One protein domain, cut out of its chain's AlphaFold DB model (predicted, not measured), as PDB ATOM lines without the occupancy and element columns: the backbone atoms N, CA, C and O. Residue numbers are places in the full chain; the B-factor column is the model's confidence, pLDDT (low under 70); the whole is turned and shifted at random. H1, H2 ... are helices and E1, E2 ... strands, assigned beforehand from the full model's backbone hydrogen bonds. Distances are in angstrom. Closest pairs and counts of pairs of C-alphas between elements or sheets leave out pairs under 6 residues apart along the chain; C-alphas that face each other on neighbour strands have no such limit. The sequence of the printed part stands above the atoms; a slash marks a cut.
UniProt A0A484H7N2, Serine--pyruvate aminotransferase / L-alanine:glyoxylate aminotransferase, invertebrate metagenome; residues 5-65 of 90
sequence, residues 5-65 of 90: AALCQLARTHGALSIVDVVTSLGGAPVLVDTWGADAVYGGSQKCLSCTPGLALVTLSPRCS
ATOM      1  N   ALA A   5    -107.676 383.946  -2.284       95.94
ATOM      2  CA  ALA A   5    -109.075 384.297  -2.068       95.94
ATOM      3  C   ALA A   5    -109.437 384.219  -0.579       95.94
ATOM      4  O   ALA A   5    -109.941 385.195  -0.014       95.94
ATOM      5  N   ALA A   6    -109.105 383.096   0.067       98.06
ATOM      6  CA  ALA A   6    -109.366 382.894   1.490       98.06
ATOM      7  C   ALA A   6    -108.634 383.930   2.362       98.06
ATOM      8  O   ALA A   6    -109.227 384.507   3.275       98.06
ATOM      9  N   LEU A   7    -107.366 384.225   2.051       97.81
ATOM     10  CA  LEU A   7    -106.566 385.199   2.802       97.81
ATOM     11  C   LEU A   7    -107.095 386.631   2.660       97.81
ATOM     12  O   LEU A   7    -107.202 387.348   3.657       97.81
ATOM     13  N   CYS A   8    -107.468 387.049   1.448       97.19
ATOM     14  CA  CYS A   8    -108.040 388.378   1.231       97.19
ATOM     15  C   CYS A   8    -109.401 388.519   1.933       97.19
ATOM     16  O   CYS A   8    -109.689 389.558   2.529       97.19
ATOM     17  N   GLN A   9    -110.228 387.469   1.924       97.69
ATOM     18  CA  GLN A   9    -111.503 387.464   2.641       97.69
ATOM     19  C   GLN A   9    -111.317 387.534   4.164       97.69
ATOM     20  O   GLN A   9    -112.031 388.285   4.836       97.69
ATOM     21  N   LEU A  10    -110.338 386.807   4.708       98.00
ATOM     22  CA  LEU A  10    -109.990 386.880   6.127       98.00
ATOM     23  C   LEU A  10    -109.540 388.296   6.505       98.00
ATOM     24  O   LEU A  10    -110.078 388.876   7.447       98.00
ATOM     25  N   ALA A  11    -108.629 388.891   5.729       97.56
ATOM     26  CA  ALA A  11    -108.171 390.263   5.946       97.56
ATOM     27  C   ALA A  11    -109.345 391.257   5.966       97.56
ATOM     28  O   ALA A  11    -109.462 392.056   6.897       97.56
ATOM     29  N   ARG A  12    -110.271 391.148   5.001       95.44
ATOM     30  CA  ARG A  12    -111.489 391.975   4.962       95.44
ATOM     31  C   ARG A  12    -112.359 391.812   6.204       95.44
ATOM     32  O   ARG A  12    -112.843 392.811   6.726       95.44
ATOM     33  N   THR A  13    -112.527 390.585   6.694       97.56
ATOM     34  CA  THR A  13    -113.338 390.292   7.892       97.56
ATOM     35  C   THR A  13    -112.781 390.982   9.142       97.56
ATOM     36  O   THR A  13    -113.539 391.366  10.027       97.56
ATOM     37  N   HIS A  14    -111.468 391.216   9.184       97.62
ATOM     38  CA  HIS A  14    -110.797 391.946  10.261       97.62
ATOM     39  C   HIS A  14    -110.588 393.441   9.968       97.62
ATOM     40  O   HIS A  14    -109.860 394.113  10.695       97.62
ATOM     41  N   GLY A  15    -111.193 393.978   8.902       95.12
ATOM     42  CA  GLY A  15    -111.025 395.380   8.507       95.12
ATOM     43  C   GLY A  15    -109.626 395.727   7.985       95.12
ATOM     44  O   GLY A  15    -109.336 396.901   7.770       95.12
ATOM     45  N   ALA A  16    -108.769 394.733   7.748       96.44
ATOM     46  CA  ALA A  16    -107.429 394.925   7.213       96.44
ATOM     47  C   ALA A  16    -107.447 395.134   5.687       96.44
ATOM     48  O   ALA A  16    -108.443 394.871   4.996       96.44
ATOM     49  N   LEU A  17    -106.313 395.619   5.175       95.38
ATOM     50  CA  LEU A  17    -105.999 395.663   3.750       95.38
ATOM     51  C   LEU A  17    -105.112 394.469   3.385       95.38
ATOM     52  O   LEU A  17    -104.263 394.047   4.171       95.38
ATOM     53  N   SER A  18    -105.304 393.943   2.183       96.50
ATOM     54  CA  SER A  18    -104.559 392.818   1.625       96.50
ATOM     55  C   SER A  18    -103.591 393.278   0.533       96.50
ATOM     56  O   SER A  18    -103.965 394.034  -0.360       96.50
ATOM     57  N   ILE A  19    -102.348 392.792   0.590       96.19
ATOM     58  CA  ILE A  19    -101.365 392.921  -0.492       96.19
ATOM     59  C   ILE A  19    -100.999 391.531  -1.015       96.19
ATOM     60  O   ILE A  19    -100.709 390.631  -0.227       96.19
ATOM     61  N   VAL A  20    -101.019 391.347  -2.335       95.88
ATOM     62  CA  VAL A  20    -100.734 390.058  -2.980       95.88
ATOM     63  C   VAL A  20     -99.551 390.192  -3.938       95.88
ATOM     64  O   VAL A  20     -99.593 390.965  -4.896       95.88
ATOM     65  N   ASP A  21     -98.503 389.405  -3.685       95.50
ATOM     66  CA  ASP A  21     -97.378 389.208  -4.603       95.50
ATOM     67  C   ASP A  21     -97.772 388.184  -5.677       95.50
ATOM     68  O   ASP A  21     -98.082 387.028  -5.374       95.50
ATOM     69  N   VAL A  22     -97.755 388.615  -6.939       95.19
ATOM     70  CA  VAL A  22     -98.003 387.762  -8.108       95.19
ATOM     71  C   VAL A  22     -96.816 387.722  -9.069       95.19
ATOM     72  O   VAL A  22     -96.958 387.412 -10.249       95.19
ATOM     73  N   VAL A  23     -95.610 388.023  -8.597       93.69
ATOM     74  CA  VAL A  23     -94.405 388.146  -9.422       93.69
ATOM     75  C   VAL A  23     -94.068 386.851 -10.176       93.69
ATOM     76  O   VAL A  23     -93.597 386.920 -11.307       93.69
ATOM     77  N   THR A  24     -94.313 385.679  -9.587       93.12
ATOM     78  CA  THR A  24     -94.079 384.356 -10.208       93.12
ATOM     79  C   THR A  24     -95.347 383.692 -10.745       93.12
ATOM     80  O   THR A  24     -95.280 382.562 -11.218       93.12
ATOM     81  N   SER A  25     -96.505 384.344 -10.648       93.06
ATOM     82  CA  SER A  25     -97.794 383.763 -11.048       93.06
ATOM     83  C   SER A  25     -98.498 384.565 -12.137       93.06
ATOM     84  O   SER A  25     -99.208 383.979 -12.950       93.06
ATOM     85  N   LEU A  26     -98.267 385.875 -12.223       92.31
ATOM     86  CA  LEU A  26     -98.835 386.735 -13.254       92.31
ATOM     87  C   LEU A  26     -98.347 386.306 -14.644       92.31
ATOM     88  O   LEU A  26     -97.164 386.408 -14.958       92.31
ATOM     89  N   GLY A  27     -99.272 385.812 -15.470       89.12
ATOM     90  CA  GLY A  27     -98.984 385.237 -16.790       89.12
ATOM     91  C   GLY A  27     -98.641 383.741 -16.780       89.12
ATOM     92  O   GLY A  27     -98.596 383.139 -17.844       89.12
ATOM     93  N   GLY A  28     -98.436 383.130 -15.605       90.62
ATOM     94  CA  GLY A  28     -98.173 381.690 -15.445       90.62
ATOM     95  C   GLY A  28     -99.323 380.901 -14.804       90.62
ATOM     96  O   GLY A  28     -99.402 379.687 -14.969       90.62
ATOM     97  N   ALA A  29    -100.221 381.576 -14.086       93.25
ATOM     98  CA  ALA A  29    -101.406 381.015 -13.444       93.25
ATOM     99  C   ALA A  29    -102.530 382.072 -13.371       93.25
ATOM    100  O   ALA A  29    -102.255 383.268 -13.520       93.25
ATOM    101  N   PRO A  30    -103.795 381.674 -13.126       93.06
ATOM    102  CA  PRO A  30    -104.887 382.626 -12.950       93.06
ATOM    103  C   PRO A  30    -104.634 383.595 -11.788       93.06
ATOM    104  O   PRO A  30    -104.392 383.178 -10.655       93.06
ATOM    105  N   VAL A  31    -104.738 384.895 -12.074       92.88
ATOM    106  CA  VAL A  31    -104.689 385.983 -11.089       92.88
ATOM    107  C   VAL A  31    -106.009 386.744 -11.161       92.88
ATOM    108  O   VAL A  31    -106.227 387.526 -12.083       92.88
ATOM    109  N   LEU A  32    -106.912 386.478 -10.215       94.31
ATOM    110  CA  LEU A  32    -108.289 386.988 -10.223       94.31
ATOM    111  C   LEU A  32    -108.463 388.082  -9.161       94.31
ATOM    112  O   LEU A  32    -109.138 387.880  -8.156       94.31
ATOM    113  N   VAL A  33    -107.812 389.231  -9.381       91.56
ATOM    114  CA  VAL A  33    -107.692 390.339  -8.411       91.56
ATOM    115  C   VAL A  33    -109.038 390.733  -7.795       91.56
ATOM    116  O   VAL A  33    -109.183 390.696  -6.572       91.56
ATOM    117  N   ASP A  34    -110.028 391.041  -8.637       90.19
ATOM    118  CA  ASP A  34    -111.349 391.494  -8.186       90.19
ATOM    119  C   ASP A  34    -112.123 390.378  -7.478       90.19
ATOM    120  O   ASP A  34    -112.758 390.612  -6.453       90.19
ATOM    121  N   THR A  35    -112.030 389.141  -7.979       93.69
ATOM    122  CA  THR A  35    -112.697 387.974  -7.381       93.69
ATOM    123  C   THR A  35    -112.137 387.650  -5.999       93.69
ATOM    124  O   THR A  35    -112.889 387.332  -5.081       93.69
ATOM    125  N   TRP A  36    -110.819 387.746  -5.822       95.31
ATOM    126  CA  TRP A  36    -110.184 387.596  -4.512       95.31
ATOM    127  C   TRP A  36    -110.479 388.799  -3.608       95.31
ATOM    128  O   TRP A  36    -110.450 388.685  -2.379       95.31
ATOM    129  N   GLY A  37    -110.798 389.950  -4.206       93.69
ATOM    130  CA  GLY A  37    -110.977 391.247  -3.560       93.69
ATOM    131  C   GLY A  37    -109.674 391.785  -2.961       93.69
ATOM    132  O   GLY A  37    -109.690 392.391  -1.890       93.69
ATOM    133  N   ALA A  38    -108.543 391.485  -3.599       94.19
ATOM    134  CA  ALA A  38    -107.241 391.952  -3.142       94.19
ATOM    135  C   ALA A  38    -107.183 393.488  -3.176       94.19
ATOM    136  O   ALA A  38    -107.592 394.105  -4.161       94.19
ATOM    137  N   ASP A  39    -106.674 394.109  -2.110       94.19
ATOM    138  CA  ASP A  39    -106.658 395.570  -2.016       94.19
ATOM    139  C   ASP A  39    -105.464 396.181  -2.766       94.19
ATOM    140  O   ASP A  39    -105.591 397.260  -3.338       94.19
ATOM    141  N   ALA A  40    -104.329 395.483  -2.805       94.56
ATOM    142  CA  ALA A  40    -103.155 395.826  -3.594       94.56
ATOM    143  C   ALA A  40    -102.539 394.561  -4.198       94.56
ATOM    144  O   ALA A  40    -102.391 393.541  -3.525       94.56
ATOM    145  N   VAL A  41    -102.138 394.613  -5.464       94.56
ATOM    146  CA  VAL A  41    -101.467 393.492  -6.135       94.56
ATOM    147  C   VAL A  41    -100.261 394.022  -6.882       94.56
ATOM    148  O   VAL A  41    -100.380 395.032  -7.575       94.56
ATOM    149  N   TYR A  42     -99.120 393.340  -6.768       94.38
ATOM    150  CA  TYR A  42     -97.935 393.663  -7.556       94.38
ATOM    151  C   TYR A  42     -97.324 392.435  -8.237       94.38
ATOM    152  O   TYR A  42     -97.303 391.337  -7.686       94.38
ATOM    153  N   GLY A  43     -96.799 392.633  -9.443       93.00
ATOM    154  CA  GLY A  43     -96.126 391.619 -10.248       93.00
ATOM    155  C   GLY A  43     -94.830 392.136 -10.870       93.00
ATOM    156  O   GLY A  43     -94.516 393.327 -10.805       93.00
ATOM    157  N   GLY A  44     -94.077 391.226 -11.488       90.44
ATOM    158  CA  GLY A  44     -92.810 391.518 -12.156       90.44
ATOM    159  C   GLY A  44     -92.847 391.134 -13.632       90.44
ATOM    160  O   GLY A  44     -93.489 390.161 -14.019       90.44
ATOM    161  N   SER A  45     -92.126 391.892 -14.450       89.12
ATOM    162  CA  SER A  45     -91.990 391.678 -15.900       89.12
ATOM    163  C   SER A  45     -91.111 390.470 -16.255       89.12
ATOM    164  O   SER A  45     -91.380 389.755 -17.213       89.12
ATOM    165  N   GLN A  46     -90.083 390.204 -15.455       88.62
ATOM    166  CA  GLN A  46     -88.972 389.300 -15.770       88.62
ATOM    167  C   GLN A  46     -89.126 387.862 -15.272       88.62
ATOM    168  O   GLN A  46     -88.134 387.193 -14.984       88.62
ATOM    169  N   LYS A  47     -90.360 387.401 -15.081       90.50
ATOM    170  CA  LYS A  47     -90.634 386.021 -14.666       90.50
ATOM    171  C   LYS A  47     -91.551 385.346 -15.672       90.50
ATOM    172  O   LYS A  47     -91.149 385.161 -16.814       90.50
ATOM    173  N   CYS A  48     -92.788 385.034 -15.299       91.12
ATOM    174  CA  CYS A  48     -93.721 384.352 -16.196       91.12
ATOM    175  C   CYS A  48     -94.065 385.167 -17.449       91.12
ATOM    176  O   CYS A  48     -94.386 384.581 -18.473       91.12
ATOM    177  N   LEU A  49     -93.930 386.496 -17.402       89.44
ATOM    178  CA  LEU A  49     -94.095 387.359 -18.573       89.44
ATOM    179  C   LEU A  49     -92.862 387.389 -19.496       89.44
ATOM    180  O   LEU A  49     -92.980 387.852 -20.623       89.44
ATOM    181  N   SER A  50     -91.696 386.905 -19.043       91.12
ATOM    182  CA  SER A  50     -90.430 386.863 -19.805       91.12
ATOM    183  C   SER A  50     -90.031 388.186 -20.485       91.12
ATOM    184  O   SER A  50     -89.275 388.198 -21.456       91.12
ATOM    185  N   CYS A  51     -90.504 389.315 -19.958       90.94
ATOM    186  CA  CYS A  51     -90.130 390.654 -20.397       90.94
ATOM    187  C   CYS A  51     -88.812 391.097 -19.741       90.94
ATOM    188  O   CYS A  51     -88.343 390.513 -18.762       90.94
ATOM    189  N   THR A  52     -88.223 392.178 -20.248       91.06
ATOM    190  CA  THR A  52     -87.022 392.786 -19.660       91.06
ATOM    191  C   THR A  52     -87.256 393.164 -18.188       91.06
ATOM    192  O   THR A  52     -88.277 393.788 -17.890       91.06
ATOM    193  N   PRO A  53     -86.329 392.843 -17.261       88.06
ATOM    194  CA  PRO A  53     -86.426 393.277 -15.869       88.06
ATOM    195  C   PRO A  53     -86.418 394.795 -15.744       88.06
ATOM    196  O   PRO A  53     -85.754 395.490 -16.508       88.06
ATOM    197  N   GLY A  54     -87.115 395.294 -14.725       85.19
ATOM    198  CA  GLY A  54     -87.156 396.721 -14.396       85.19
ATOM    199  C   GLY A  54     -88.560 397.316 -14.359       85.19
ATOM    200  O   GLY A  54     -88.692 398.485 -14.017       85.19
ATOM    201  N   LEU A  55     -89.599 396.528 -14.669       86.44
ATOM    202  CA  LEU A  55     -90.995 396.947 -14.532       86.44
ATOM    203  C   LEU A  55     -91.695 396.183 -13.414       86.44
ATOM    204  O   LEU A  55     -91.720 394.946 -13.432       86.44
ATOM    205  N   ALA A  56     -92.303 396.937 -12.502       87.12
ATOM    206  CA  ALA A  56     -93.302 396.450 -11.562       87.12
ATOM    207  C   ALA A  56     -94.703 396.785 -12.094       87.12
ATOM    208  O   ALA A  56     -94.977 397.921 -12.478       87.12
ATOM    209  N   LEU A  57     -95.587 395.792 -12.123       88.19
ATOM    210  CA  LEU A  57     -97.000 395.973 -12.463       88.19
ATOM    211  C   LEU A  57     -97.772 396.052 -11.155       88.19
ATOM    212  O   LEU A  57     -97.611 395.161 -10.332       88.19
ATOM    213  N   VAL A  58     -98.579 397.090 -10.948       90.94
ATOM    214  CA  VAL A  58     -99.307 397.299  -9.689       90.94
ATOM    215  C   VAL A  58    -100.756 397.662  -9.988       90.94
ATOM    216  O   VAL A  58    -101.011 398.432 -10.909       90.94
ATOM    217  N   THR A  59    -101.689 397.134  -9.202       87.19
ATOM    218  CA  THR A  59    -103.077 397.610  -9.147       87.19
ATOM    219  C   THR A  59    -103.504 397.795  -7.695       87.19
ATOM    220  O   THR A  59    -103.050 397.064  -6.812       87.19
ATOM    221  N   LEU A  60    -104.342 398.801  -7.455       90.56
ATOM    222  CA  LEU A  60    -104.847 399.180  -6.141       90.56
ATOM    223  C   LEU A  60    -106.371 399.276  -6.197       90.56
ATOM    224  O   LEU A  60    -106.942 399.856  -7.121       90.56
ATOM    225  N   SER A  61    -107.021 398.730  -5.181       88.38
ATOM    226  CA  SER A  61    -108.458 398.850  -4.980       88.38
ATOM    227  C   SER A  61    -108.830 400.242  -4.448       88.38
ATOM    228  O   SER A  61    -108.000 400.919  -3.829       88.38
ATOM    229  N   PRO A  62    -110.104 400.652  -4.564       87.38
ATOM    230  CA  PRO A  62    -110.586 401.899  -3.972       87.38
ATOM    231  C   PRO A  62    -110.388 401.997  -2.451       87.38
ATOM    232  O   PRO A  62    -110.299 403.101  -1.928       87.38
ATOM    233  N   ARG A  63    -110.290 400.868  -1.727       86.25
ATOM    234  CA  ARG A  63    -110.051 400.862  -0.270       86.25
ATOM    235  C   ARG A  63    -108.633 401.299   0.104       86.25
ATOM    236  O   ARG A  63    -108.426 401.755   1.224       86.25
ATOM    237  N   CYS A  64    -107.673 401.166  -0.813       80.19
ATOM    238  CA  CYS A  64    -106.288 401.590  -0.604       80.19
ATOM    239  C   CYS A  64    -106.066 403.090  -0.852       80.19
ATOM    240  O   CYS A  64    -105.060 403.630  -0.393       80.19
ATOM    241  N   SER A  65    -106.971 403.767  -1.561       64.50
ATOM    242  CA  SER A  65    -106.769 405.138  -2.037       64.50
ATOM    243  C   SER A  65    -107.696 406.111  -1.301       64.50
ATOM    244  O   SER A  65    -108.914 406.021  -1.413       64.50
TER     245      SER A  65
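AT A GLANCE: This is residues 5 to 65 of the 90 residues of the protein "Serine--pyruvate aminotransferase / L-alanine:glyoxylate aminotransferase" of invertebrate metagenome (UniProt A0A484H7N2). A small, narrow sheet of three strands, E1, E2 and E3, has two helices, H1 and H2, meeting at one end of it, near where E1 and E2 begin and E3 ends. From the other end, the long link of residues 22 to 32 folds back from E1 to H2, while the long link of residues 45 to 55 forms the far turn between E2 and E3. The printed part has 61 residues, with two named helices and three named strands in the order H1, E1, H2, E2, E3; the sheet's order is E1, E2, E3, and it is mixed. The class is mixed, helices and strands, with 26 residues, under half, in named elements. The whole is only just compact, close to loose, with a radius of gyration of the C-alphas of 12.2 A, and elongated, spanning 38 by 23 by 13 A.

IN THESE COORDINATES: In the sheet, E2 is residues 40 to 44, 14.1 A from first to last C-alpha, starting at C-alpha 40 (-103.155, 395.826, -3.594). E3 is residues 56 to 60, 13.0 A long, ending at C-alpha 60 (-104.847, 399.180, -6.141). E1 is residues 19 to 21, 6.8 A long. H1 is residues 5 to 13, 12.4 A long, starting at C-alpha 5 (-109.075, 384.297, -2.068). H2 is residues 33 to 36, 5.4 A long.

HOW THE PARTS SIT: E1 and E3 are the edge strands and are apart; E2 is the inner strand. E2 and E3 form a hairpin, antiparallel at 167 degrees, with N 43 and O 57 at 2.8 A and N 41 and O 59 at 2.9 A, within hydrogen-bond range. E1 and E2 are parallel at 17 degrees, with N 20 and O 40 at 2.8 A and N 42 and O 20 at 3.1 A, also within range. E1, H2 and E2 make a strand-helix-strand unit, two parallel neighbour strands with a helix between them along the chain, and its crossover is right-handed. H2 only grazes the sheet, with its residues 33 to 36. H1 also only grazes it, with its residues 7 to 11. H1 and H2 touch; their closest C-alphas, of Ala 5 and Trp 36, are 4.3 A apart. In H1 every O i to N i+4 pair is within hydrogen-bond range; H2 is too short for such a pair, and its 1 pair of O i and N i+3 is within range.

THE WHOLE: The two C-alphas farthest apart, of His 14 and Thr 52, are 38.2 A apart. The links E1 to H2 and E2 to E3 are long, 11 residues each; H1 to E1 and H2 to E2 are tight. The printed part has no cut. Its mean pLDDT is 92.1, and residue 65 is under 70.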